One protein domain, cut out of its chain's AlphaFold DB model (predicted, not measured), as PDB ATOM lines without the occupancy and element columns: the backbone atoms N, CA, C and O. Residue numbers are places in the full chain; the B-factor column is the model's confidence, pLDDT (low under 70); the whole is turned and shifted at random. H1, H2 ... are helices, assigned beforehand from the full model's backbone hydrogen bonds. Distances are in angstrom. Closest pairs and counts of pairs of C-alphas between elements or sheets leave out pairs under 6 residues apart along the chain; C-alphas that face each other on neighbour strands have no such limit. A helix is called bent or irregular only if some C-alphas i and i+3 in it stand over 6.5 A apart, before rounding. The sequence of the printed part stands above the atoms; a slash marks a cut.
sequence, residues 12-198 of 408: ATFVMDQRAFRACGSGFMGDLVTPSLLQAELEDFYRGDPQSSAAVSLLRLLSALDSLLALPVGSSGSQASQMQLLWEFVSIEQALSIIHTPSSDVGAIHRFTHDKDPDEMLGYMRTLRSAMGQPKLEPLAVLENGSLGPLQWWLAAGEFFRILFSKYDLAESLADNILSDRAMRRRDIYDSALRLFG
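This is residues 12 to 198 of the 408 residues of an uncharacterized protein of Peniophora sp. CBMAI 1063 (UniProt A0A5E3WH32). The longest helix, H4, and H3, which folds back along it, form a hairpin at the core; H2 packs on H4, H6 crosses H3 at a steep angle, and H8 starts beside H3 and runs outward. H1 and H10 pack together away from H4, and residues 166 to 179, of which 166 to 169 belong to H8 and 177 to 179 to H9, stick out from the body. The printed part has 187 residues with ten named helices, H1 to H10 in order along the chain, and no named strand: all helix. It is compact, with a radius of gyration of the C-alphas of 16.5 A, and spans 51 by 43 by 27 A.

H4, residues 77 to 100, is 35.6 A long, from C-alpha 77 at (96.008, 115.209, 126.604) to C-alpha 100 at (128.358, 105.165, 115.750), with a kink of 28 degrees near residue 84. H3, residues 53 to 69, measures 24.0 A, and H8, residues 154 to 169, 26.2 A. H4 and H8 are irregular: C-alphas 78 and 81 are 7.4 A apart, as are C-alphas 155 and 158. H2 holds residues 35 to 48, H6 118 to 132, H1 12 to 23 and H10 186 to 197. H5, residues 106 to 109, H7, 145 to 148, and H9, 177 to 180, are short. C-alpha 12 is at (106.696, 95.333, 90.938).

H3, the hub, touches H4, H6, H7 and H8. H3 and H4 form a helical hairpin, at a shallow tilt of 19 degrees, opposite ways; their closest C-alphas, of Ala 54 and His 100, are 4.7 A apart. H3, H4 and H8 form an up and down bundle, each running against the one before. Residues 154 to 158 of H8 touch H3, with C-alphas of Ala 64 and Trp 154 closest at 5.2 A. H2 touches residues 85 to 96 of H4, closest at Pro 35 and Phe 89, 5.8 A between C-alphas. H6 touches H3 at a steep tilt of 49 degrees, closest at Leu 65 and Met 125, 6.8 A between C-alphas. H5 only just touches H4 and H6, with 3 pairs of C-alphas within 8 A each. H10 touches H1, closest at Ala 20 and Ala 193, 5.1 A between C-alphas; it also touches H8. H9 touches no helix. Every O i to N i+4 pair is within hydrogen-bond range in H1, H2, H6 and H10; H3 has 12 of 13, H4 18 of 20, H8 7 of 12, and H5, H7 and H9 are too short for such a pair.

The C-alphas farthest apart, of Ser 104 and Glu 172, are 52.3 A apart. The printed part has no cut; the links H1 to H2 and H6 to H7 are long. The mean pLDDT of the printed part is 80.3, with 42 residues under 70, among them residues 133 to 146 and 164 to 181.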
ATOM      1  N   ALA A  12     106.710  94.131  90.111       77.00
ATOM      2  CA  ALA A  12     106.696  95.333  90.938       77.00
ATOM      3  C   ALA A  12     106.174  95.069  92.362       77.00
ATOM      4  O   ALA A  12     106.760  95.553  93.328       77.00
ATOM      5  N   THR A  13     105.116  94.263  92.510       81.62
ATOM      6  CA  THR A  13     104.533  93.927  93.823       81.62
ATOM      7  C   THR A  13     105.520  93.188  94.721       81.62
ATOM      8  O   THR A  13     105.646  93.525  95.894       81.62
ATOM      9  N   PHE A  14     106.313  92.275  94.156       86.81
ATOM     10  CA  PHE A  14     107.322  91.532  94.913       86.81
ATOM     11  C   PHE A  14     108.447  92.430  95.456       86.81
ATOM     12  O   PHE A  14     108.872  92.272  96.600       86.81
ATOM     13  N   VAL A  15     108.922  93.399  94.662       85.94
ATOM     14  CA  VAL A  15     109.983  94.331  95.091       85.94
ATOM     15  C   VAL A  15     109.490  95.248  96.214       85.94
ATOM     16  O   VAL A  15     110.229  95.503  97.167       85.94
ATOM     17  N   MET A  16     108.247  95.730  96.127       86.31
ATOM     18  CA  MET A  16     107.638  96.561  97.172       86.31
ATOM     19  C   MET A  16     107.459  95.785  98.475       86.31
ATOM     20  O   MET A  16     107.865  96.277  99.527       86.31
ATOM     21  N   ASP A  17     106.946  94.555  98.395       88.31
ATOM     22  CA  ASP A  17     106.816  93.675  99.556       88.31
ATOM     23  C   ASP A  17     108.169  93.447 100.218       88.31
ATOM     24  O   ASP A  17     108.306  93.627 101.427       88.31
ATOM     25  N   GLN A  18     109.203  93.127  99.438       89.88
ATOM     26  CA  GLN A  18     110.540  92.907  99.980       89.88
ATOM     27  C   GLN A  18     111.081  94.151 100.702       89.88
ATOM     28  O   GLN A  18     111.712  94.024 101.753       89.88
ATOM     29  N   ARG A  19     110.834  95.354 100.168       88.62
ATOM     30  CA  ARG A  19     111.227  96.617 100.814       88.62
ATOM     31  C   ARG A  19     110.463  96.845 102.116       88.62
ATOM     32  O   ARG A  19     111.088  97.166 103.123       88.62
ATOM     33  N   ALA A  20     109.151  96.625 102.112       89.88
ATOM     34  CA  ALA A  20     108.323  96.756 103.305       89.88
ATOM     35  C   ALA A  20     108.738  95.754 104.397       89.88
ATOM     36  O   ALA A  20     108.898  96.141 105.551       89.88
ATOM     37  N   PHE A  21     109.026  94.498 104.038       92.56
ATOM     38  CA  PHE A  21     109.548  93.500 104.978       92.56
ATOM     39  C   PHE A  21     110.886  93.919 105.597       92.56
ATOM     40  O   PHE A  21     111.053  93.797 106.807       92.56
ATOM     41  N   ARG A  22     111.824  94.459 104.805       91.75
ATOM     42  CA  ARG A  22     113.107  94.955 105.338       91.75
ATOM     43  C   ARG A  22     112.910  96.098 106.332       91.75
ATOM     44  O   ARG A  22     113.517  96.074 107.398       91.75
ATOM     45  N   ALA A  23     112.027  97.047 106.018       92.69
ATOM     46  CA  ALA A  23     111.709  98.159 106.910       92.69
ATOM     47  C   ALA A  23     111.117  97.694 108.252       92.69
ATOM     48  O   ALA A  23     111.294  98.362 109.265       92.69
ATOM     49  N   CYS A  24     110.452  96.537 108.288       94.19
ATOM     50  CA  CYS A  24     109.853  95.985 109.505       94.19
ATOM     51  C   CYS A  24     110.819  95.199 110.385       94.19
ATOM     52  O   CYS A  24     110.438  94.843 111.496       94.19
ATOM     53  N   GLY A  25     112.030  94.900 109.913       93.44
ATOM     54  CA  GLY A  25     112.962  94.026 110.621       93.44
ATOM     55  C   GLY A  25     112.524  92.561 110.692       93.44
ATOM     56  O   GLY A  25     111.600  92.124 110.004       93.44
ATOM     57  N   SER A  26     113.222  91.777 111.513       92.31
ATOM     58  CA  SER A  26     112.986  90.335 111.638       92.31
ATOM     59  C   SER A  26     111.928  90.018 112.690       92.31
ATOM     60  O   SER A  26     112.127  90.329 113.855       92.31
ATOM     61  N   GLY A  27     110.845  89.330 112.333       94.62
ATOM     62  CA  GLY A  27     109.843  88.883 113.306       94.62
ATOM     63  C   GLY A  27     108.490  88.602 112.671       94.62
ATOM     64  O   GLY A  27     108.335  88.664 111.448       94.62
ATOM     65  N   PHE A  28     107.495  88.298 113.500       95.94
ATOM     66  CA  PHE A  28     106.118  88.157 113.045       95.94
ATOM     67  C   PHE A  28     105.459  89.533 112.914       95.94
ATOM     68  O   PHE A  28     105.669  90.428 113.726       95.94
ATOM     69  N   MET A  29     104.577  89.705 111.927       95.19
ATOM     70  CA  MET A  29     103.869  90.982 111.721       95.19
ATOM     71  C   MET A  29     102.951  91.384 112.889       95.19
ATOM     72  O   MET A  29     102.566  92.546 112.999       95.19
ATOM     73  N   GLY A  30     102.593  90.430 113.754       93.12
ATOM     74  CA  GLY A  30     101.847  90.688 114.987       93.12
ATOM     75  C   GLY A  30     102.709  91.166 116.157       93.12
ATOM     76  O   GLY A  30     102.140  91.545 117.180       93.12
ATOM     77  N   ASP A  31     104.038  91.150 116.022       94.50
ATOM     78  CA  ASP A  31     104.948  91.530 117.099       94.50
ATOM     79  C   ASP A  31     104.836  93.020 117.420       94.50
ATOM     80  O   ASP A  31     104.657  93.880 116.546       94.50
ATOM     81  N   LEU A  32     104.974  93.303 118.711       95.00
ATOM     82  CA  LEU A  32     105.010  94.639 119.274       95.00
ATOM     83  C   LEU A  32     106.445  95.171 119.254       95.00
ATOM     84  O   LEU A  32     107.351  94.588 119.842       95.00
ATOM     85  N   VAL A  33     106.630  96.305 118.593       95.75
ATOM     86  CA  VAL A  33     107.844  97.112 118.589       95.75
ATOM     87  C   VAL A  33     107.863  97.937 119.866       95.75
ATOM     88  O   VAL A  33     107.122  98.911 120.007       95.75
ATOM     89  N   THR A  34     108.690  97.500 120.810       95.62
ATOM     90  CA  THR A  34     109.006  98.200 122.058       95.62
ATOM     91  C   THR A  34     110.356  98.913 121.935       95.62
ATOM     92  O   THR A  34     111.152  98.561 121.060       95.62
ATOM     93  N   PRO A  35     110.675  99.870 122.826       95.69
ATOM     94  CA  PRO A  35     111.988 100.518 122.834       95.69
ATOM     95  C   PRO A  35     113.134  99.503 122.956       95.69
ATOM     96  O   PRO A  35     114.111  99.555 122.216       95.69
ATOM     97  N   SER A  36     112.978  98.502 123.824       96.12
ATOM     98  CA  SER A  36     113.965  97.431 123.991       96.12
ATOM     99  C   SER A  36     114.176  96.594 122.726       96.12
ATOM    100  O   SER A  36     115.312  96.242 122.417       96.12
ATOM    101  N   LEU A  37     113.106  96.288 121.982       96.31
ATOM    102  CA  LEU A  37     113.207  95.543 120.727       96.31
ATOM    103  C   LEU A  37     113.889  96.377 119.638       96.31
ATOM    104  O   LEU A  37     114.759  95.865 118.938       96.31
ATOM    105  N   LEU A  38     113.522  97.660 119.531       97.25
ATOM    106  CA  LEU A  38     114.156  98.599 118.608       97.25
ATOM    107  C   LEU A  38     115.662  98.682 118.860       97.25
ATOM    108  O   LEU A  38     116.446  98.524 117.929       97.25
ATOM    109  N   GLN A  39     116.063  98.880 120.116       97.25
ATOM    110  CA  GLN A  39     117.473  98.942 120.486       97.25
ATOM    111  C   GLN A  39     118.211  97.652 120.105       97.25
ATOM    112  O   GLN A  39     119.248  97.727 119.450       97.25
ATOM    113  N   ALA A  40     117.666  96.484 120.460       97.38
ATOM    114  CA  ALA A  40     118.310  95.199 120.193       97.38
ATOM    115  C   ALA A  40     118.530  94.945 118.689       97.38
ATOM    116  O   ALA A  40     119.639  94.606 118.280       97.38
ATOM    117  N   GLU A  41     117.509  95.155 117.850       97.12
ATOM    118  CA  GLU A  41     117.644  94.934 116.401       97.12
ATOM    119  C   GLU A  41     118.591  95.931 115.730       97.12
ATOM    120  O   GLU A  41     119.286  95.565 114.779       97.12
ATOM    121  N   LEU A  42     118.649  97.176 116.209       96.50
ATOM    122  CA  LEU A  42     119.582  98.160 115.668       96.50
ATOM    123  C   LEU A  42     121.022  97.900 116.101       96.50
ATOM    124  O   LEU A  42     121.924  98.011 115.275       96.50
ATOM    125  N   GLU A  43     121.253  97.508 117.353       96.25
ATOM    126  CA  GLU A  43     122.582  97.097 117.814       96.25
ATOM    127  C   GLU A  43     123.103  95.891 117.023       96.25
ATOM    128  O   GLU A  43     124.263  95.880 116.602       96.25
ATOM    129  N   ASP A  44     122.249  94.895 116.772       95.56
ATOM    130  CA  ASP A  44     122.606  93.738 115.952       95.56
ATOM    131  C   ASP A  44     122.855  94.132 114.485       95.56
ATOM    132  O   ASP A  44     123.827  93.667 113.882       95.56
ATOM    133  N   PHE A  45     122.046  95.037 113.926       94.50
ATOM    134  CA  PHE A  45     122.249  95.579 112.579       94.50
ATOM    135  C   PHE A  45     123.599  96.303 112.445       94.50
ATOM    136  O   PHE A  45     124.386  95.975 111.555       94.50
ATOM    137  N   TYR A  46     123.924  97.226 113.357       94.69
ATOM    138  CA  TYR A  46     125.183  97.982 113.311       94.69
ATOM    139  C   TYR A  46     126.420  97.133 113.603       94.69
ATOM    140  O   TYR A  46     127.521  97.477 113.165       94.69
ATOM    141  N   ARG A  47     126.261  96.013 114.321       94.69
ATOM    142  CA  ARG A  47     127.330  95.022 114.496       94.69
ATOM    143  C   ARG A  47     127.662  94.314 113.178       94.69
ATOM    144  O   ARG A  47     128.814  93.931 112.982       94.69
ATOM    145  N   GLY A  48     126.673  94.141 112.298       92.50
ATOM    146  CA  GLY A  48     126.823  93.468 111.006       92.50
ATOM    147  C   GLY A  48     127.597  94.275 109.962       92.50
ATOM    148  O   GLY A  48     128.323  93.682 109.166       92.50
ATOM    149  N   ASP A  49     127.488  95.606 109.983       89.06
ATOM    150  CA  ASP A  49     128.207  96.494 109.061       89.06
ATOM    151  C   ASP A  49     128.700  97.786 109.745       89.06
ATOM    152  O   ASP A  49     128.128  98.863 109.567       89.06
ATOM    153  N   PRO A  50     129.809  97.717 110.505       86.69
ATOM    154  CA  PRO A  50     130.337  98.871 111.229       86.69
ATOM    155  C   PRO A  50     130.735 100.056 110.338       86.69
ATOM    156  O   PRO A  50     130.827 101.178 110.836       86.69
ATOM    157  N   GLN A  51     131.012  99.827 109.047       81.75
ATOM    158  CA  GLN A  51     131.483 100.873 108.137       81.75
ATOM    159  C   GLN A  51     130.351 101.814 107.723       81.75
ATOM    160  O   GLN A  51     130.568 103.024 107.636       81.75
ATOM    161  N   SER A  52     129.144 101.286 107.503       85.00
ATOM    162  CA  SER A  52     127.975 102.101 107.156       85.00
ATOM    163  C   SER A  52     127.226 102.640 108.380       85.00
ATOM    164  O   SER A  52     126.526 103.650 108.258       85.00
ATOM    165  N   SER A  53     127.427 102.052 109.568       89.31
ATOM    166  CA  SER A  53     126.729 102.412 110.814       89.31
ATOM    167  C   SER A  53     126.718 103.912 111.116       89.31
ATOM    168  O   SER A  53     125.688 104.440 111.530       89.31
ATOM    169  N   ALA A  54     127.820 104.627 110.872       87.25
ATOM    170  CA  ALA A  54     127.912 106.065 111.139       87.25
ATOM    171  C   ALA A  54     126.932 106.902 110.300       87.25
ATOM    172  O   ALA A  54     126.273 107.795 110.831       87.25
ATOM    173  N   ALA A  55     126.848 106.624 108.996       86.06
ATOM    174  CA  ALA A  55     125.982 107.351 108.072       86.06
ATOM    175  C   ALA A  55     124.523 106.900 108.204       86.06
ATOM    176  O   ALA A  55     123.614 107.731 108.204       86.06
ATOM    177  N   VAL A  56     124.305 105.590 108.362       90.44
ATOM    178  CA  VAL A  56     122.965 105.014 108.502       90.44
ATOM    179  C   VAL A  56     122.301 105.503 109.786       90.44
ATOM    180  O   VAL A  56     121.196 106.030 109.715       90.44
ATOM    181  N   SER A  57     122.975 105.415 110.936       92.50
ATOM    182  CA  SER A  57     122.408 105.873 112.216       92.50
ATOM    183  C   SER A  57     122.030 107.351 112.208       92.50
ATOM    184  O   SER A  57     120.950 107.716 112.671       92.50
ATOM    185  N   LEU A  58     122.865 108.199 111.600       88.56
ATOM    186  CA  LEU A  58     122.575 109.620 111.456       88.56
ATOM    187  C   LEU A  58     121.331 109.867 110.595       88.56
ATOM    188  O   LEU A  58     120.471 110.671 110.953       88.56
ATOM    189  N   LEU A  59     121.221 109.176 109.460       88.62
ATOM    190  CA  LEU A  59     120.089 109.343 108.556       88.62
ATOM    191  C   LEU A  59     118.784 108.818 109.159       88.62
ATOM    192  O   LEU A  59     117.738 109.444 108.982       88.62
ATOM    193  N   ARG A  60     118.834 107.707 109.900       93.56
ATOM    194  CA  ARG A  60     117.682 107.205 110.656       93.56
ATOM    195  C   ARG A  60     117.213 108.223 111.687       93.56
ATOM    196  O   ARG A  60     116.030 108.555 111.705       93.56
ATOM    197  N   LEU A  61     118.136 108.784 112.476       92.12
ATOM    198  CA  LEU A  61     117.820 109.835 113.443       92.12
ATOM    199  C   LEU A  61     117.165 111.041 112.757       92.12
ATOM    200  O   LEU A  61     116.122 111.509 113.205       92.12
ATOM    201  N   LEU A  62     117.731 111.528 111.650       88.56
ATOM    202  CA  LEU A  62     117.156 112.649 110.901       88.56
ATOM    203  C   LEU A  62     115.751 112.341 110.366       88.56
ATOM    204  O   LEU A  62     114.852 113.163 110.518       88.56
ATOM    205  N   SER A  63     115.547 111.145 109.810       89.62
ATOM    206  CA  SER A  63     114.247 110.703 109.282       89.62
ATOM    207  C   SER A  63     113.189 110.608 110.382       89.62
ATOM    208  O   SER A  63     112.041 111.020 110.200       89.62
ATOM    209  N   ALA A  64     113.587 110.108 111.553       92.06
ATOM    210  CA  ALA A  64     112.744 110.055 112.733       92.06
ATOM    211  C   ALA A  64     112.365 111.456 113.240       92.06
ATOM    212  O   ALA A  64     111.200 111.703 113.553       92.06
ATOM    213  N   LEU A  65     113.326 112.388 113.276       88.94
ATOM    214  CA  LEU A  65     113.086 113.777 113.673       88.94
ATOM    215  C   LEU A  65     112.130 114.490 112.709       88.94
ATOM    216  O   LEU A  65     111.202 115.152 113.168       88.94
ATOM    217  N   ASP A  66     112.327 114.337 111.398       86.50
ATOM    218  CA  ASP A  66     111.457 114.934 110.377       86.50
ATOM    219  C   ASP A  66     110.029 114.400 110.485       86.50
ATOM    220  O   ASP A  66     109.069 115.172 110.473       86.50
ATOM    221  N   SER A  67     109.891 113.088 110.684       88.75
ATOM    222  CA  SER A  67     108.585 112.450 110.844       88.75
ATOM    223  C   SER A  67     107.860 112.953 112.091       88.75
ATOM    224  O   SER A  67     106.674 113.255 112.012       88.75
ATOM    225  N   LEU A  68     108.560 113.104 113.222       87.81
ATOM    226  CA  LEU A  68     107.979 113.667 114.443       87.81
ATOM    227  C   LEU A  68     107.578 115.139 114.289       87.81
ATOM    228  O   LEU A  68     106.513 115.531 114.759       87.81
ATOM    229  N   LEU A  69     108.410 115.956 113.636       85.06
ATOM    230  CA  LEU A  69     108.122 117.378 113.416       85.06
ATOM    231  C   LEU A  69     106.935 117.602 112.470       85.06
ATOM    232  O   LEU A  69     106.292 118.648 112.553       85.06
ATOM    233  N   ALA A  70     106.642 116.635 111.598       84.19
ATOM    234  CA  ALA A  70     105.489 116.655 110.704       84.19
ATOM    235  C   ALA A  70     104.170 116.247 111.390       84.19
ATOM    236  O   ALA A  70     103.100 116.423 110.803       84.19
ATOM    237  N   LEU A  71     104.211 115.701 112.612       85.31
ATOM    238  CA  LEU A  71     102.997 115.299 113.318       85.31
ATOM    239  C   LEU A  71     102.194 116.525 113.783       85.31
ATOM    240  O   LEU A  71     102.764 117.482 114.315       85.31
ATOM    241  N   PRO A  72     100.856 116.506 113.642       78.19
ATOM    242  CA  PRO A  72     100.011 117.565 114.167       78.19
ATOM    243  C   PRO A  72     100.013 117.501 115.698       78.19
ATOM    244  O   PRO A  72      99.395 116.624 116.298       78.19
ATOM    245  N   VAL A  73     100.694 118.449 116.339       70.69
ATOM    246  CA  VAL A  73     100.699 118.593 117.801       70.69
ATOM    247  C   VAL A  73      99.372 119.228 118.218       70.69
ATOM    248  O   VAL A  73      99.220 120.449 118.246       70.69
ATOM    249  N   GLY A  74      98.364 118.386 118.443       62.81
ATOM    250  CA  GLY A  74      97.058 118.801 118.944       62.81
ATOM    251  C   GLY A  74      97.050 118.891 120.470       62.81
ATOM    252  O   GLY A  74      97.635 118.061 121.155       62.81
ATOM    253  N   SER A  75      96.326 119.860 121.028       50.78
ATOM    254  CA  SER A  75      96.257 120.141 122.471       50.78
ATOM    255  C   SER A  75      95.426 119.140 123.301       50.78
ATOM    256  O   SER A  75      94.935 119.491 124.374       50.78
ATOM    257  N   SER A  76      95.196 117.914 122.821       59.25
ATOM    258  CA  SER A  76      94.397 116.913 123.541       59.25
ATOM    259  C   SER A  76      95.298 115.966 124.337       59.25
ATOM    260  O   SER A  76      96.066 115.204 123.754       59.25
ATOM    261  N   GLY A  77      95.165 115.973 125.669       61.06
ATOM    262  CA  GLY A  77      96.008 115.209 126.604       61.06
ATOM    263  C   GLY A  77      96.003 113.681 126.446       61.06
ATOM    264  O   GLY A  77      96.796 113.005 127.089       61.06
ATOM    265  N   SER A  78      95.163 113.124 125.573       57.75
ATOM    266  CA  SER A  78      95.160 111.702 125.223       57.75
ATOM    267  C   SER A  78      96.327 111.249 124.343       57.75
ATOM    268  O   SER A  78      96.442 110.057 124.095       57.75
ATOM    269  N   GLN A  79      97.184 112.174 123.896       72.38
ATOM    270  CA  GLN A  79      98.341 111.895 123.033       72.38
ATOM    271  C   GLN A  79      99.668 111.754 123.798       72.38
ATOM    272  O   GLN A  79     100.710 111.492 123.194       72.38
ATOM    273  N   ALA A  80      99.662 111.963 125.119       79.00
ATOM    274  CA  ALA A  80     100.895 112.060 125.895       79.00
ATOM    275  C   ALA A  80     101.675 110.734 125.943       79.00
ATOM    276  O   ALA A  80     102.891 110.743 125.777       79.00
ATOM    277  N   SER A  81     100.999 109.590 126.115       81.25
ATOM    278  CA  SER A  81     101.657 108.274 126.181       81.25
ATOM    279  C   SER A  81     102.239 107.834 124.835       81.25
ATOM    280  O   SER A  81     103.295 107.210 124.792       81.25
ATOM    281  N   GLN A  82     101.594 108.187 123.726       84.31
ATOM    282  CA  GLN A  82     102.064 107.841 122.385       84.31
ATOM    283  C   GLN A  82     103.220 108.723 121.945       84.31
ATOM    284  O   GLN A  82     104.196 108.224 121.386       84.31
ATOM    285  N   MET A  83     103.136 110.025 122.234       85.44
ATOM    286  CA  MET A  83     104.268 110.920 122.032       85.44
ATOM    287  C   MET A  83     105.462 110.463 122.877       85.44
ATOM    288  O   MET A  83     106.581 110.435 122.372       85.44
ATOM    289  N   GLN A  84     105.218 110.007 124.111       87.12
ATOM    290  CA  GLN A  84     106.245 109.408 124.962       87.12
ATOM    291  C   GLN A  84     106.882 108.167 124.313       87.12
ATOM    292  O   GLN A  84     108.102 108.045 124.316       87.12
ATOM    293  N   LEU A  85     106.097 107.269 123.710       90.69
ATOM    294  CA  LEU A  85     106.644 106.096 123.019       90.69
ATOM    295  C   LEU A  85     107.518 106.480 121.816       90.69
ATOM    296  O   LEU A  85     108.640 105.992 121.686       90.69
ATOM    297  N   LEU A  86     107.027 107.356 120.931       91.75
ATOM    298  CA  LEU A  86     107.826 107.793 119.780       91.75
ATOM    299  C   LEU A  86     109.091 108.532 120.227       91.75
ATOM    300  O   LEU A  86     110.130 108.461 119.572       91.75
ATOM    301  N   TRP A  87     109.015 109.212 121.366       88.31
ATOM    302  CA  TRP A  87     110.164 109.852 121.970       88.31
ATOM    303  C   TRP A  87     111.214 108.866 122.474       88.31
ATOM    304  O   TRP A  87     112.412 109.068 122.253       88.31
ATOM    305  N   GLU A  88     110.785 107.785 123.118       91.62
ATOM    306  CA  GLU A  88     111.680 106.703 123.521       91.62
ATOM    307  C   GLU A  88     112.383 106.102 122.295       91.62
ATOM    308  O   GLU A  88     113.593 105.874 122.334       91.62
ATOM    309  N   PHE A  89     111.677 105.954 121.167       94.81
ATOM    310  CA  PHE A  89     112.295 105.515 119.915       94.81
ATOM    311  C   PHE A  89     113.339 106.501 119.378       94.81
ATOM    312  O   PHE A  89     114.449 106.083 119.051       94.81
ATOM    313  N   VAL A  90     113.049 107.807 119.330       92.62
ATOM    314  CA  VAL A  90     114.046 108.818 118.914       92.62
ATOM    315  C   VAL A  90     115.255 108.837 119.835       92.62
ATOM    316  O   VAL A  90     116.381 108.967 119.359       92.62
ATOM    317  N   SER A  91     115.042 108.680 121.139       91.25
ATOM    318  CA  SER A  91     116.125 108.643 122.123       91.25
ATOM    319  C   SER A  91     117.076 107.467 121.868       91.25
ATOM    320  O   SER A  91     118.291 107.621 121.992       91.25
ATOM    321  N   ILE A  92     116.547 106.314 121.443       95.12
ATOM    322  CA  ILE A  92     117.356 105.158 121.030       95.12
ATOM    323  C   ILE A  92     118.141 105.457 119.750       95.12
ATOM    324  O   ILE A  92     119.356 105.266 119.730       95.12
ATOM    325  N   GLU A  93     117.481 105.955 118.698       95.19
ATOM    326  CA  GLU A  93     118.154 106.317 117.436       95.19
ATOM    327  C   GLU A  93     119.278 107.333 117.685       95.19
ATOM    328  O   GLU A  93     120.370 107.235 117.125       95.19
ATOM    329  N   GLN A  94     119.035 108.285 118.586       91.75
ATOM    330  CA  GLN A  94     120.014 109.271 119.000       91.75
ATOM    331  C   GLN A  94     121.199 108.646 119.732       91.75
ATOM    332  O   GLN A  94     122.344 108.944 119.387       91.75
ATOM    333  N   ALA A  95     120.945 107.814 120.743       92.06
ATOM    334  CA  ALA A  95     122.001 107.161 121.507       92.06
ATOM    335  C   ALA A  95     122.899 106.320 120.588       92.06
ATOM    336  O   ALA A  95     124.125 106.400 120.673       92.06
ATOM    337  N   LEU A  96     122.299 105.585 119.652       93.31
ATOM    338  CA  LEU A  96     123.034 104.791 118.672       93.31
ATOM    339  C   LEU A  96     123.793 105.670 117.669       93.31
ATOM    340  O   LEU A  96     124.946 105.376 117.364       93.31
ATOM    341  N   SER A  97     123.217 106.785 117.212       91.50
ATOM    342  CA  SER A  97     123.940 107.742 116.364       91.50
ATOM    343  C   SER A  97     125.141 108.364 117.085       91.50
ATOM    344  O   SER A  97     126.205 108.484 116.489       91.50
ATOM    345  N   ILE A  98     125.037 108.676 118.380       89.81
ATOM    346  CA  ILE A  98     126.178 109.147 119.185       89.81
ATOM    347  C   ILE A  98     127.290 108.091 119.236       89.81
ATOM    348  O   ILE A  98     128.464 108.429 119.105       89.81
ATOM    349  N   ILE A  99     126.928 106.819 119.431       92.06
ATOM    350  CA  ILE A  99     127.891 105.713 119.519       92.06
ATOM    351  C   ILE A  99     128.597 105.490 118.175       92.06
ATOM    352  O   ILE A  99     129.803 105.243 118.148       92.06
ATOM    353  N   HIS A 100     127.859 105.566 117.065       89.75
ATOM    354  CA  HIS A 100     128.358 105.165 115.750       89.75
ATOM    355  C   HIS A 100     128.875 106.315 114.880       89.75
ATOM    356  O   HIS A 100     129.635 106.050 113.950       89.75
ATOM    357  N   THR A 101     128.520 107.573 115.148       84.06
ATOM    358  CA  THR A 101     128.942 108.732 114.348       84.06
ATOM    359  C   THR A 101     130.059 109.510 115.066       84.06
ATOM    360  O   THR A 101     129.769 110.309 115.951       84.06
ATOM    361  N   PRO A 102     131.342 109.388 114.673       72.81
ATOM    362  CA  PRO A 102     132.455 110.128 115.285       72.81
ATOM    363  C   PRO A 102     132.549 111.582 114.771       72.81
ATOM    364  O   PRO A 102     133.615 112.038 114.359       72.81
ATOM    365  N   SER A 103     131.429 112.313 114.732       70.94
ATOM    366  CA  SER A 103     131.384 113.700 114.240       70.94
ATOM    367  C   SER A 103     131.603 114.714 115.367       70.94
ATOM    368  O   SER A 103     131.157 114.524 116.498       70.94
ATOM    369  N   SER A 104     132.198 115.865 115.043       67.88
ATOM    370  CA  SER A 104     132.180 117.055 115.908       67.88
ATOM    371  C   SER A 104     130.758 117.517 116.260       67.88
ATOM    372  O   SER A 104     130.556 118.203 117.265       67.88
ATOM    373  N   ASP A 105     129.767 117.109 115.464       65.12
ATOM    374  CA  ASP A 105     128.351 117.439 115.652       65.12
ATOM    375  C   ASP A 105     127.688 116.629 116.773       65.12
ATOM    376  O   ASP A 105     126.600 116.983 117.231       65.12
ATOM    377  N   VAL A 106     128.365 115.599 117.294       72.44
ATOM    378  CA  VAL A 106     127.918 114.817 118.458       72.44
ATOM    379  C   VAL A 106     127.652 115.724 119.663       72.44
ATOM    380  O   VAL A 106     126.727 115.480 120.431       72.44
ATOM    381  N   GLY A 107     128.364 116.851 119.785       73.94
ATOM    382  CA  GLY A 107     128.094 117.855 120.818       73.94
ATOM    383  C   GLY A 107     126.732 118.554 120.684       73.94
ATOM    384  O   GLY A 107     126.173 118.986 121.693       73.94
ATOM    385  N   ALA A 108     126.181 118.674 119.474       71.75
ATOM    386  CA  ALA A 108     124.822 119.170 119.258       71.75
ATOM    387  C   ALA A 108     123.784 118.086 119.573       71.75
ATOM    388  O   ALA A 108     122.769 118.386 120.202       71.75
ATOM    389  N   ILE A 109     124.083 116.835 119.209       75.94
ATOM    390  CA  ILE A 109     123.230 115.668 119.459       75.94
ATOM    391  C   ILE A 109     123.128 115.380 120.974       75.94
ATOM    392  O   ILE A 109     122.031 115.191 121.486       75.94
ATOM    393  N   HIS A 110     124.225 115.483 121.734       76.69
ATOM    394  CA  HIS A 110     124.264 115.254 123.191       76.69
ATOM    395  C   HIS A 110     123.443 116.227 124.045       76.69
ATOM    396  O   HIS A 110     123.197 115.952 125.216       76.69
ATOM    397  N   ARG A 111     123.041 117.391 123.520       71.06
ATOM    398  CA  ARG A 111     122.285 118.397 124.303       71.06
ATOM    399  C   ARG A 111     120.832 118.006 124.562       71.06
ATOM    400  O   ARG A 111     120.072 118.775 125.159       71.06
ATOM    401  N   PHE A 112     120.456 116.841 124.079       68.12
ATOM    402  CA  PHE A 112     119.128 116.300 124.145       68.12
ATOM    403  C   PHE A 112     119.090 115.242 125.238       68.12
ATOM    404  O   PHE A 112     119.821 114.256 125.205       68.12
ATOM    405  N   THR A 113     118.257 115.488 126.234       69.62
ATOM    406  CA  THR A 113     118.029 114.557 127.328       69.62
ATOM    407  C   THR A 113     116.546 114.239 127.362       69.62
ATOM    408  O   THR A 113     115.709 115.121 127.168       69.62
ATOM    409  N   HIS A 114     116.240 112.966 127.596       68.06
ATOM    410  CA  HIS A 114     114.890 112.419 127.708       68.06
ATOM    411  C   HIS A 114     114.039 113.043 128.831       68.06
ATOM    412  O   HIS A 114     112.831 112.848 128.848       68.06
ATOM    413  N   ASP A 115     114.655 113.813 129.730       76.56
ATOM    414  CA  ASP A 115     114.032 114.379 130.933       76.56
ATOM    415  C   ASP A 115     113.214 115.662 130.694       76.56
ATOM    416  O   ASP A 115     112.736 116.273 131.650       76.56
ATOM    417  N   LYS A 116     113.124 116.141 129.449       73.94
ATOM    418  CA  LYS A 116     112.478 117.422 129.132       73.94
ATOM    419  C   LYS A 116     110.990 117.259 128.841       73.94
ATOM    420  O   LYS A 116     110.520 116.183 128.496       73.94
ATOM    421  N   ASP A 117     110.256 118.358 128.982       79.12
ATOM    422  CA  ASP A 117     108.856 118.418 128.571       79.12
ATOM    423  C   ASP A 117     108.728 118.266 127.036       79.12
ATOM    424  O   ASP A 117     109.572 118.809 126.305       79.12
ATOM    425  N   PRO A 118     107.695 117.572 126.516       71.81
ATOM    426  CA  PRO A 118     107.524 117.369 125.082       71.81
ATOM    427  C   PRO A 118     107.508 118.634 124.219       71.81
ATOM    428  O   PRO A 118     108.037 118.620 123.102       71.81
ATOM    429  N   ASP A 119     106.978 119.749 124.721       73.81
ATOM    430  CA  ASP A 119     106.950 121.000 123.962       73.81
ATOM    431  C   ASP A 119     108.342 121.640 123.879       73.81
ATOM    432  O   ASP A 119     108.761 122.126 122.817       73.81
ATOM    433  N   GLU A 120     109.104 121.597 124.976       79.00
ATOM    434  CA  GLU A 120     110.506 122.022 124.974       79.00
ATOM    435  C   GLU A 120     111.323 121.166 124.006       79.00
ATOM    436  O   GLU A 120     112.119 121.686 123.217       79.00
ATOM    437  N   MET A 121     111.085 119.856 124.023       72.88
ATOM    438  CA  MET A 121     111.736 118.881 123.157       72.88
ATOM    439  C   MET A 121     111.507 119.173 121.679       72.88
ATOM    440  O   MET A 121     112.479 119.220 120.926       72.88
ATOM    441  N   LEU A 122     110.275 119.465 121.259       77.69
ATOM    442  CA  LEU A 122     109.987 119.872 119.881       77.69
ATOM    443  C   LEU A 122     110.738 121.156 119.494       77.69
ATOM    444  O   LEU A 122     111.260 121.274 118.381       77.69
ATOM    445  N   GLY A 123     110.849 122.122 120.412       78.31
ATOM    446  CA  GLY A 123     111.681 123.316 120.224       78.31
ATOM    447  C   GLY A 123     113.162 122.982 120.006       78.31
ATOM    448  O   GLY A 123     113.808 123.521 119.095       78.31
ATOM    449  N   TYR A 124     113.694 122.051 120.797       76.12
ATOM    450  CA  TYR A 124     115.057 121.548 120.638       76.12
ATOM    451  C   TYR A 124     115.245 120.767 119.342       76.12
ATOM    452  O   TYR A 124     116.252 120.983 118.678       76.12
ATOM    453  N   MET A 125     114.287 119.935 118.935       75.44
ATOM    454  CA  MET A 125     114.335 119.195 117.673       75.44
ATOM    455  C   MET A 125     114.426 120.134 116.480       75.44
ATOM    456  O   MET A 125     115.295 119.949 115.635       75.44
ATOM    457  N   ARG A 126     113.607 121.193 116.437       79.25
ATOM    458  CA  ARG A 126     113.719 122.217 115.383       79.25
ATOM    459  C   ARG A 126     115.107 122.848 115.375       79.25
ATOM    460  O   ARG A 126     115.681 123.056 114.310       79.25
ATOM    461  N   THR A 127     115.663 123.119 116.555       76.94
ATOM    462  CA  THR A 127     117.009 123.691 116.695       76.94
ATOM    463  C   THR A 127     118.092 122.722 116.221       76.94
ATOM    464  O   THR A 127     118.980 123.129 115.476       76.94
ATOM    465  N   LEU A 128     118.018 121.450 116.622       73.44
ATOM    466  CA  LEU A 128     118.947 120.393 116.232       73.44
ATOM    467  C   LEU A 128     118.878 120.160 114.725       73.44
ATOM    468  O   LEU A 128     119.906 120.199 114.058       73.44
ATOM    469  N   ARG A 129     117.669 120.024 114.180       77.69
ATOM    470  CA  ARG A 129     117.443 119.854 112.747       77.69
ATOM    471  C   ARG A 129     118.009 121.022 111.948       77.69
ATOM    472  O   ARG A 129     118.738 120.809 110.987       77.69
ATOM    473  N   SER A 130     117.758 122.251 112.404       75.56
ATOM    474  CA  SER A 130     118.327 123.460 111.796       75.56
ATOM    475  C   SER A 130     119.856 123.497 111.892       75.56
ATOM    476  O   SER A 130     120.518 123.980 110.982       75.56
ATOM    477  N   ALA A 131     120.433 123.007 112.994       72.81
ATOM    478  CA  ALA A 131     121.880 122.975 113.197       72.81
ATOM    479  C   ALA A 131     122.574 121.918 112.328       72.81
ATOM    480  O   ALA A 131     123.671 122.172 111.842       72.81
ATOM    481  N   MET A 132     121.926 120.771 112.120       71.06
ATOM    482  CA  MET A 132     122.397 119.709 111.229       71.06
ATOM    483  C   MET A 132     122.206 120.054 109.744       71.06
ATOM    484  O   MET A 132     122.801 119.412 108.883       71.06
ATOM    485  N   GLY A 133     121.408 121.089 109.453       69.69
ATOM    486  CA  GLY A 133     121.080 121.536 108.105       69.69
ATOM    487  C   GLY A 133     120.125 120.587 107.378       69.69
ATOM    488  O   GLY A 133     119.789 119.505 107.861       69.69
ATOM    489  N   GLN A 134     119.695 120.996 106.184       62.84
ATOM    490  CA  GLN A 134     119.179 120.050 105.196       62.84
ATOM    491  C   GLN A 134     120.326 119.079 104.877       62.84
ATOM    492  O   GLN A 134     121.428 119.535 104.545       62.84
ATOM    493  N   PRO A 135     120.134 117.760 105.030       54.22
ATOM    494  CA  PRO A 135     121.182 116.831 104.692       54.22
ATOM    495  C   PRO A 135     121.415 116.997 103.192       54.22
ATOM    496  O   PRO A 135     120.492 116.839 102.404       54.22
ATOM    497  N   LYS A 136     122.656 117.273 102.779       47.84
ATOM    498  CA  LYS A 136     123.066 117.192 101.362       47.84
ATOM    499  C   LYS A 136     123.025 115.751 100.823       47.84
ATOM    500  O   LYS A 136     123.616 115.463  99.788       47.84
ATOM    501  N   LEU A 137     122.417 114.838 101.575       46.72
ATOM    502  CA  LEU A 137     122.176 113.475 101.156       46.72
ATOM    503  C   LEU A 137     121.132 113.557 100.053       46.72
ATOM    504  O   LEU A 137     120.123 114.247 100.209       46.72
ATOM    505  N   GLU A 138     121.403 112.886  98.935       47.34
ATOM    506  CA  GLU A 138     120.384 112.676  97.914       47.34
ATOM    507  C   GLU A 138     119.078 112.212  98.580       47.34
ATOM    508  O   GLU A 138     119.145 111.569  99.637       47.34
ATOM    509  N   PRO A 139     117.903 112.562  98.013       50.94
ATOM    510  CA  PRO A 139     116.609 112.256  98.612       50.94
ATOM    511  C   PRO A 139     116.604 110.836  99.173       50.94
ATOM    512  O   PRO A 139     117.166 109.951  98.536       50.94
ATOM    513  N   LEU A 140     115.949 110.583 100.311       49.41
ATOM    514  CA  LEU A 140     115.772 109.238 100.901       49.41
ATOM    515  C   LEU A 140     115.376 108.150  99.873       49.41
ATOM    516  O   LEU A 140     115.557 106.967 100.119       49.41
ATOM    517  N   ALA A 141     114.865 108.551  98.706       48.69
ATOM    518  CA  ALA A 141     114.654 107.718  97.530       48.69
ATOM    519  C   ALA A 141     115.923 107.073  96.914       48.69
ATOM    520  O   ALA A 141     115.790 106.039  96.262       48.69
ATOM    521  N   VAL A 142     117.118 107.651  97.079       45.81
ATOM    522  CA  VAL A 142     118.389 107.169  96.500       45.81
ATOM    523  C   VAL A 142     119.105 106.202  97.439       45.81
ATOM    524  O   VAL A 142     119.644 105.194  96.981       45.81
ATOM    525  N   LEU A 143     119.073 106.439  98.752       52.88
ATOM    526  CA  LEU A 143     119.476 105.401  99.695       52.88
ATOM    527  C   LEU A 143     118.405 104.319  99.663       52.88
ATOM    528  O   LEU A 143     117.316 104.493 100.200       52.88
ATOM    529  N   GLU A 144     118.692 103.217  98.966       60.88
ATOM    530  CA  GLU A 144     117.799 102.067  98.900       60.88
ATOM    531  C   GLU A 144     117.338 101.744 100.323       60.88
ATOM    532  O   GLU A 144     118.160 101.352 101.137       60.88
ATOM    533  N   ASN A 145     116.049 101.887 100.647       60.28
ATOM    534  CA  ASN A 145     115.529 101.733 102.021       60.28
ATOM    535  C   ASN A 145     115.942 100.428 102.735       60.28
ATOM    536  O   ASN A 145     115.794 100.313 103.948       60.28
ATOM    537  N   GLY A 146     116.483  99.445 102.006       60.78
ATOM    538  CA  GLY A 146     117.152  98.279 102.574       60.78
ATOM    539  C   GLY A 146     118.465  98.564 103.319       60.78
ATOM    540  O   GLY A 146     118.843  97.739 104.142       60.78
ATOM    541  N   SER A 147     119.144  99.689 103.080       81.50
ATOM    542  CA  SER A 147     120.388 100.077 103.757       81.50
ATOM    543  C   SER A 147     120.153 100.809 105.075       81.50
ATOM    544  O   SER A 147     121.086 100.972 105.853       81.50
ATOM    545  N   LEU A 148     118.920 101.252 105.343       89.12
ATOM    546  CA  LEU A 148     118.572 101.931 106.592       89.12
ATOM    547  C   LEU A 148     118.396 100.964 107.765       89.12
ATOM    548  O   LEU A 148     118.265 101.414 108.896       89.12
ATOM    549  N   GLY A 149     118.385  99.655 107.521       91.75
ATOM    550  CA  GLY A 149     118.210  98.656 108.569       91.75
ATOM    551  C   GLY A 149     116.752  98.461 109.012       91.75
ATOM    552  O   GLY A 149     115.822  98.986 108.382       91.75
ATOM    553  N   PRO A 150     116.548  97.657 110.068       94.75
ATOM    554  CA  PRO A 150     115.237  97.184 110.500       94.75
ATOM    555  C   PRO A 150     114.421  98.265 111.221       94.75
ATOM    556  O   PRO A 150     114.925  99.343 111.541       94.75
ATOM    557  N   LEU A 151     113.153  97.954 111.502       95.75
ATOM    558  CA  LEU A 151     112.260  98.731 112.369       95.75
ATOM    559  C   LEU A 151     112.269 100.241 112.077       95.75
ATOM    560  O   LEU A 151     112.562 101.062 112.946       95.75
ATOM    561  N   GLN A 152     111.951 100.622 110.841       95.00
ATOM    562  CA  GLN A 152     111.802 102.018 110.410       95.00
ATOM    563  C   GLN A 152     110.472 102.590 110.925       95.00
ATOM    564  O   GLN A 152     109.565 102.926 110.165       95.00
ATOM    565  N   TRP A 153     110.333 102.642 112.250       96.12
ATOM    566  CA  TRP A 153     109.100 102.965 112.973       96.12
ATOM    567  C   TRP A 153     108.509 104.326 112.581       96.12
ATOM    568  O   TRP A 153     107.292 104.505 112.608       96.12
ATOM    569  N   TRP A 154     109.346 105.278 112.160       95.44
ATOM    570  CA  TRP A 154     108.905 106.615 111.757       95.44
ATOM    571  C   TRP A 154     107.991 106.593 110.526       95.44
ATOM    572  O   TRP A 154     107.137 107.467 110.400       95.44
ATOM    573  N   LEU A 155     108.077 105.557 109.679       92.56
ATOM    574  CA  LEU A 155     107.153 105.364 108.556       92.56
ATOM    575  C   LEU A 155     105.702 105.204 109.032       92.56
ATOM    576  O   LEU A 155     104.781 105.617 108.335       92.56
ATOM    577  N   ALA A 156     105.498 104.635 110.222       93.12
ATOM    578  CA  ALA A 156     104.181 104.431 110.818       93.12
ATOM    579  C   ALA A 156     103.787 105.517 111.830       93.12
ATOM    580  O   ALA A 156     102.663 105.490 112.325       93.12
ATOM    581  N   ALA A 157     104.657 106.490 112.132       90.31
ATOM    582  CA  ALA A 157     104.394 107.501 113.159       90.31
ATOM    583  C   ALA A 157     103.113 108.309 112.880       90.31
ATOM    584  O   ALA A 157     102.295 108.500 113.777       90.31
ATOM    585  N   GLY A 158     102.888 108.728 111.629       85.19
ATOM    586  CA  GLY A 158     101.679 109.474 111.251       85.19
ATOM    587  C   GLY A 158     100.390 108.663 111.410       85.19
ATOM    588  O   GLY A 158      99.376 109.164 111.895       85.19
ATOM    589  N   GLU A 159     100.432 107.385 111.048       84.44
ATOM    590  CA  GLU A 159      99.280 106.482 111.115       84.44
ATOM    591  C   GLU A 159      98.977 106.043 112.544       84.44
ATOM    592  O   GLU A 159      97.811 105.988 112.939       84.44
ATOM    593  N   PHE A 160     100.025 105.833 113.340       80.19
ATOM    594  CA  PHE A 160      99.933 105.596 114.775       80.19
ATOM    595  C   PHE A 160      99.166 106.729 115.473       80.19
ATOM    596  O   PHE A 160      98.299 106.463 116.302       80.19
ATOM    597  N   PHE A 161      99.380 107.982 115.051       77.56
ATOM    598  CA  PHE A 161      98.581 109.121 115.508       77.56
ATOM    599  C   PHE A 161      97.141 109.088 114.965       77.56
ATOM    600  O   PHE A 161      96.190 109.239 115.734       77.56
ATOM    601  N   ARG A 162      96.936 108.852 113.660       78.06
ATOM    602  CA  ARG A 162      95.600 108.877 113.019       78.06
ATOM    603  C   ARG A 162      94.623 107.827 113.546       78.06
ATOM    604  O   ARG A 162      93.453 108.152 113.758       78.06
ATOM    605  N   ILE A 163      95.067 106.585 113.746       70.50
ATOM    606  CA  ILE A 163      94.204 105.476 114.196       70.50
ATOM    607  C   ILE A 163      93.553 105.803 115.547       70.50
ATOM    608  O   ILE A 163      92.416 105.407 115.810       70.50
ATOM    609  N   LEU A 164      94.240 106.573 116.388       60.88
ATOM    610  CA  LEU A 164      93.774 106.927 117.723       60.88
ATOM    611  C   LEU A 164      92.788 108.095 117.720       60.88
ATOM    612  O   LEU A 164      91.823 108.063 118.481       60.88
ATOM    613  N   PHE A 165      92.937 109.061 116.805       60.53
ATOM    614  CA  PHE A 165      91.910 110.090 116.597       60.53
ATOM    615  C   PHE A 165      90.570 109.484 116.169       60.53
ATOM    616  O   PHE A 165      89.517 109.965 116.581       60.53
ATOM    617  N   SER A 166      90.598 108.407 115.379       60.31
ATOM    618  CA  SER A 166      89.381 107.764 114.877       60.31
ATOM    619  C   SER A 166      88.663 106.888 115.911       60.31
ATOM    620  O   SER A 166      87.491 106.576 115.715       60.31
ATOM    621  N   LYS A 167      89.332 106.452 116.989       57.28
ATOM    622  CA  LYS A 167      88.771 105.492 117.962       57.28
ATOM    623  C   LYS A 167      87.947 106.121 119.088       57.28
ATOM    624  O   LYS A 167      87.378 105.386 119.889       57.28
ATOM    625  N   TYR A 168      87.815 107.446 119.123       54.75
ATOM    626  CA  TYR A 168      86.977 108.136 120.110       54.75
ATOM    627  C   TYR A 168      85.461 107.927 119.936       54.75
ATOM    628  O   TYR A 168      84.700 108.432 120.756       54.75
ATOM    629  N   ASP A 169      85.025 107.145 118.941       51.50
ATOM    630  CA  ASP A 169      83.605 106.882 118.664       51.50
ATOM    631  C   ASP A 169      83.122 105.458 119.031       51.50
ATOM    632  O   ASP A 169      81.965 105.119 118.794       51.50
ATOM    633  N   LEU A 170      83.959 104.594 119.630       53.56
ATOM    634  CA  LEU A 170      83.544 103.235 120.024       53.56
ATOM    635  C   LEU A 170      83.996 102.858 121.441       53.56
ATOM    636  O   LEU A 170      85.145 102.497 121.692       53.56
ATOM    637  N   ALA A 171      83.038 102.884 122.367       52.88
ATOM    638  CA  ALA A 171      83.195 102.658 123.804       52.88
ATOM    639  C   ALA A 171      83.507 101.201 124.236       52.88
ATOM    640  O   ALA A 171      83.505 100.916 125.430       52.88
ATOM    641  N   GLU A 172      83.786 100.265 123.323       53.28
ATOM    642  CA  GLU A 172      83.791  98.824 123.650       53.28
ATOM    643  C   GLU A 172      85.166  98.154 123.840       53.28
ATOM    644  O   GLU A 172      85.221  96.972 124.163       53.28
ATOM    645  N   SER A 173      86.293  98.862 123.726       53.06
ATOM    646  CA  SER A 173      87.628  98.223 123.735       53.06
ATOM    647  C   SER A 173      88.537  98.648 124.900       53.06
ATOM    648  O   SER A 173      89.746  98.770 124.727       53.06
ATOM    649  N   LEU A 174      88.010  98.914 126.099       55.75
ATOM    650  CA  LEU A 174      88.836  99.470 127.186       55.75
ATOM    651  C   LEU A 174      89.813  98.469 127.844       55.75
ATOM    652  O   LEU A 174      90.816  98.898 128.407       55.75
ATOM    653  N   ALA A 175      89.554  97.158 127.788       53.56
ATOM    654  CA  ALA A 175      90.320  96.171 128.566       53.56
ATOM    655  C   ALA A 175      91.630  95.697 127.899       53.56
ATOM    656  O   ALA A 175      92.599  95.441 128.608       53.56
ATOM    657  N   ASP A 176      91.705  95.663 126.563       56.03
ATOM    658  CA  ASP A 176      92.915  95.240 125.828       56.03
ATOM    659  C   ASP A 176      93.865  96.402 125.471       56.03
ATOM    660  O   ASP A 176      95.003  96.181 125.052       56.03
ATOM    661  N   ASN A 177      93.441  97.659 125.652       55.53
ATOM    662  CA  ASN A 177      94.207  98.826 125.194       55.53
ATOM    663  C   ASN A 177      95.325  99.273 126.155       55.53
ATOM    664  O   ASN A 177      96.286  99.889 125.704       55.53
ATOM    665  N   ILE A 178      95.274  98.924 127.447       57.88
ATOM    666  CA  ILE A 178      96.250  99.422 128.442       57.88
ATOM    667  C   ILE A 178      97.672  98.890 128.173       57.88
ATOM    668  O   ILE A 178      98.656  99.588 128.411       57.88
ATOM    669  N   LEU A 179      97.796  97.671 127.639       54.66
ATOM    670  CA  LEU A 179      99.087  97.097 127.234       54.66
ATOM    671  C   LEU A 179      99.542  97.573 125.845       54.66
ATOM    672  O   LEU A 179     100.738  97.546 125.559       54.66
ATOM    673  N   SER A 180      98.616  98.025 124.994       59.50
ATOM    674  CA  SER A 180      98.920  98.432 123.617       59.50
ATOM    675  C   SER A 180      99.412  99.879 123.502       59.50
ATOM    676  O   SER A 180      99.954 100.239 122.462       59.50
ATOM    677  N   ASP A 181      99.280 100.689 124.555       65.38
ATOM    678  CA  ASP A 181      99.691 102.102 124.557       65.38
ATOM    679  C   ASP A 181     101.216 102.317 124.542       65.38
ATOM    680  O   ASP A 181     101.677 103.434 124.325       65.38
ATOM    681  N   ARG A 182     102.015 101.263 124.760       78.75
ATOM    682  CA  ARG A 182     103.489 101.340 124.813       78.75
ATOM    683  C   ARG A 182     104.201 100.584 123.694       78.75
ATOM    684  O   ARG A 182     105.387 100.281 123.822       78.75
ATOM    685  N   ALA A 183     103.497 100.239 122.620       87.75
ATOM    686  CA  ALA A 183     104.128  99.579 121.487       87.75
ATOM    687  C   ALA A 183     103.454  99.894 120.150       87.75
ATOM    688  O   ALA A 183     102.241 100.075 120.064       87.75
ATOM    689  N   MET A 184     104.262  99.884 119.094       92.94
ATOM    690  CA  MET A 184     103.823  99.955 117.698       92.94
ATOM    691  C   MET A 184     103.796  98.542 117.112       92.94
ATOM    692  O   MET A 184     104.642  97.734 117.473       92.94
ATOM    693  N   ARG A 185     102.870  98.177 116.219       94.31
ATOM    694  CA  ARG A 185     102.914  96.833 115.607       94.31
ATOM    695  C   ARG A 185     103.838  96.847 114.398       94.31
ATOM    696  O   ARG A 185     103.812  97.794 113.616       94.31
ATOM    697  N   ARG A 186     104.589  95.764 114.161       95.88
ATOM    698  CA  ARG A 186     105.364  95.624 112.909       95.88
ATOM    699  C   ARG A 186     104.487  95.765 111.667       95.88
ATOM    700  O   ARG A 186     104.911  96.369 110.688       95.88
ATOM    701  N   ARG A 187     103.251  95.255 111.725       95.38
ATOM    702  CA  ARG A 187     102.262  95.432 110.656       95.38
ATOM    703  C   ARG A 187     102.019  96.904 110.310       95.38
ATOM    704  O   ARG A 187     101.898  97.212 109.134       95.38
ATOM    705  N   ASP A 188     102.021  97.807 111.290       93.69
ATOM    706  CA  ASP A 188     101.795  99.234 111.033       93.69
ATOM    707  C   ASP A 188     102.953  99.831 110.212       93.69
ATOM    708  O   ASP A 188     102.726 100.619 109.289       93.69
ATOM    709  N   ILE A 189     104.192  99.404 110.492       94.62
ATOM    710  CA  ILE A 189     105.389  99.762 109.713       94.62
ATOM    711  C   ILE A 189     105.280  99.197 108.295       94.62
ATOM    712  O   ILE A 189     105.511  99.924 107.329       94.62
ATOM    713  N   TYR A 190     104.874  97.932 108.163       94.81
ATOM    714  CA  TYR A 190     104.726  97.250 106.876       94.81
ATOM    715  C   TYR A 190     103.704  97.952 105.982       94.81
ATOM    716  O   TYR A 190     104.016  98.328 104.853       94.81
ATOM    717  N   ASP A 191     102.505  98.193 106.512       93.56
ATOM    718  CA  ASP A 191     101.403  98.812 105.782       93.56
ATOM    719  C   ASP A 191     101.732 100.259 105.391       93.56
ATOM    720  O   ASP A 191     101.301 100.746 104.342       93.56
ATOM    721  N   SER A 192     102.503 100.970 106.219       90.81
ATOM    722  CA  SER A 192     102.949 102.333 105.914       90.81
ATOM    723  C   SER A 192     104.051 102.343 104.851       90.81
ATOM    724  O   SER A 192     103.985 103.126 103.905       90.81
ATOM    725  N   ALA A 193     105.010 101.418 104.933       89.75
ATOM    726  CA  ALA A 193     106.032 101.228 103.909       89.75
ATOM    727  C   ALA A 193     105.409 100.861 102.551       89.75
ATOM    728  O   ALA A 193     105.744 101.467 101.536       89.75
ATOM    729  N   LEU A 194     104.448  99.933 102.519       89.75
ATOM    730  CA  LEU A 194     103.728  99.583 101.291       89.75
ATOM    731  C   LEU A 194     103.000 100.775 100.673       89.75
ATOM    732  O   LEU A 194     103.028 100.940  99.455       89.75
ATOM    733  N   ARG A 195     102.362 101.620 101.491       87.50
ATOM    734  CA  ARG A 195     101.690 102.832 101.006       87.50
ATOM    735  C   ARG A 195     102.667 103.833 100.402       87.50
ATOM    736  O   ARG A 195     102.359 104.408  99.363       87.50
ATOM    737  N   LEU A 196     103.837 104.002 101.015       82.44
ATOM    738  CA  LEU A 196     104.881 104.900 100.518       82.44
ATOM    739  C   LEU A 196     105.523 104.399  99.219       82.44
ATOM    740  O   LEU A 196     105.849 105.203  98.351       82.44
ATOM    741  N   PHE A 197     105.691 103.084  99.066       79.50
ATOM    742  CA  PHE A 197     106.305 102.495  97.869       79.50
ATOM    743  C   PHE A 197     105.306 102.108  96.782       79.50
ATOM    744  O   PHE A 197     105.725 101.733  95.687       79.50
ATOM    745  N   GLY A 198     104.009 102.201  97.074       75.88
ATOM    746  CA  GLY A 198     102.935 101.822  96.173       75.88
ATOM    747  C   GLY A 198     102.939 102.624  94.864       75.88
ATOM    748  O   GLY A 198     103.285 103.806  94.850       75.88
TER     749      GLY A 198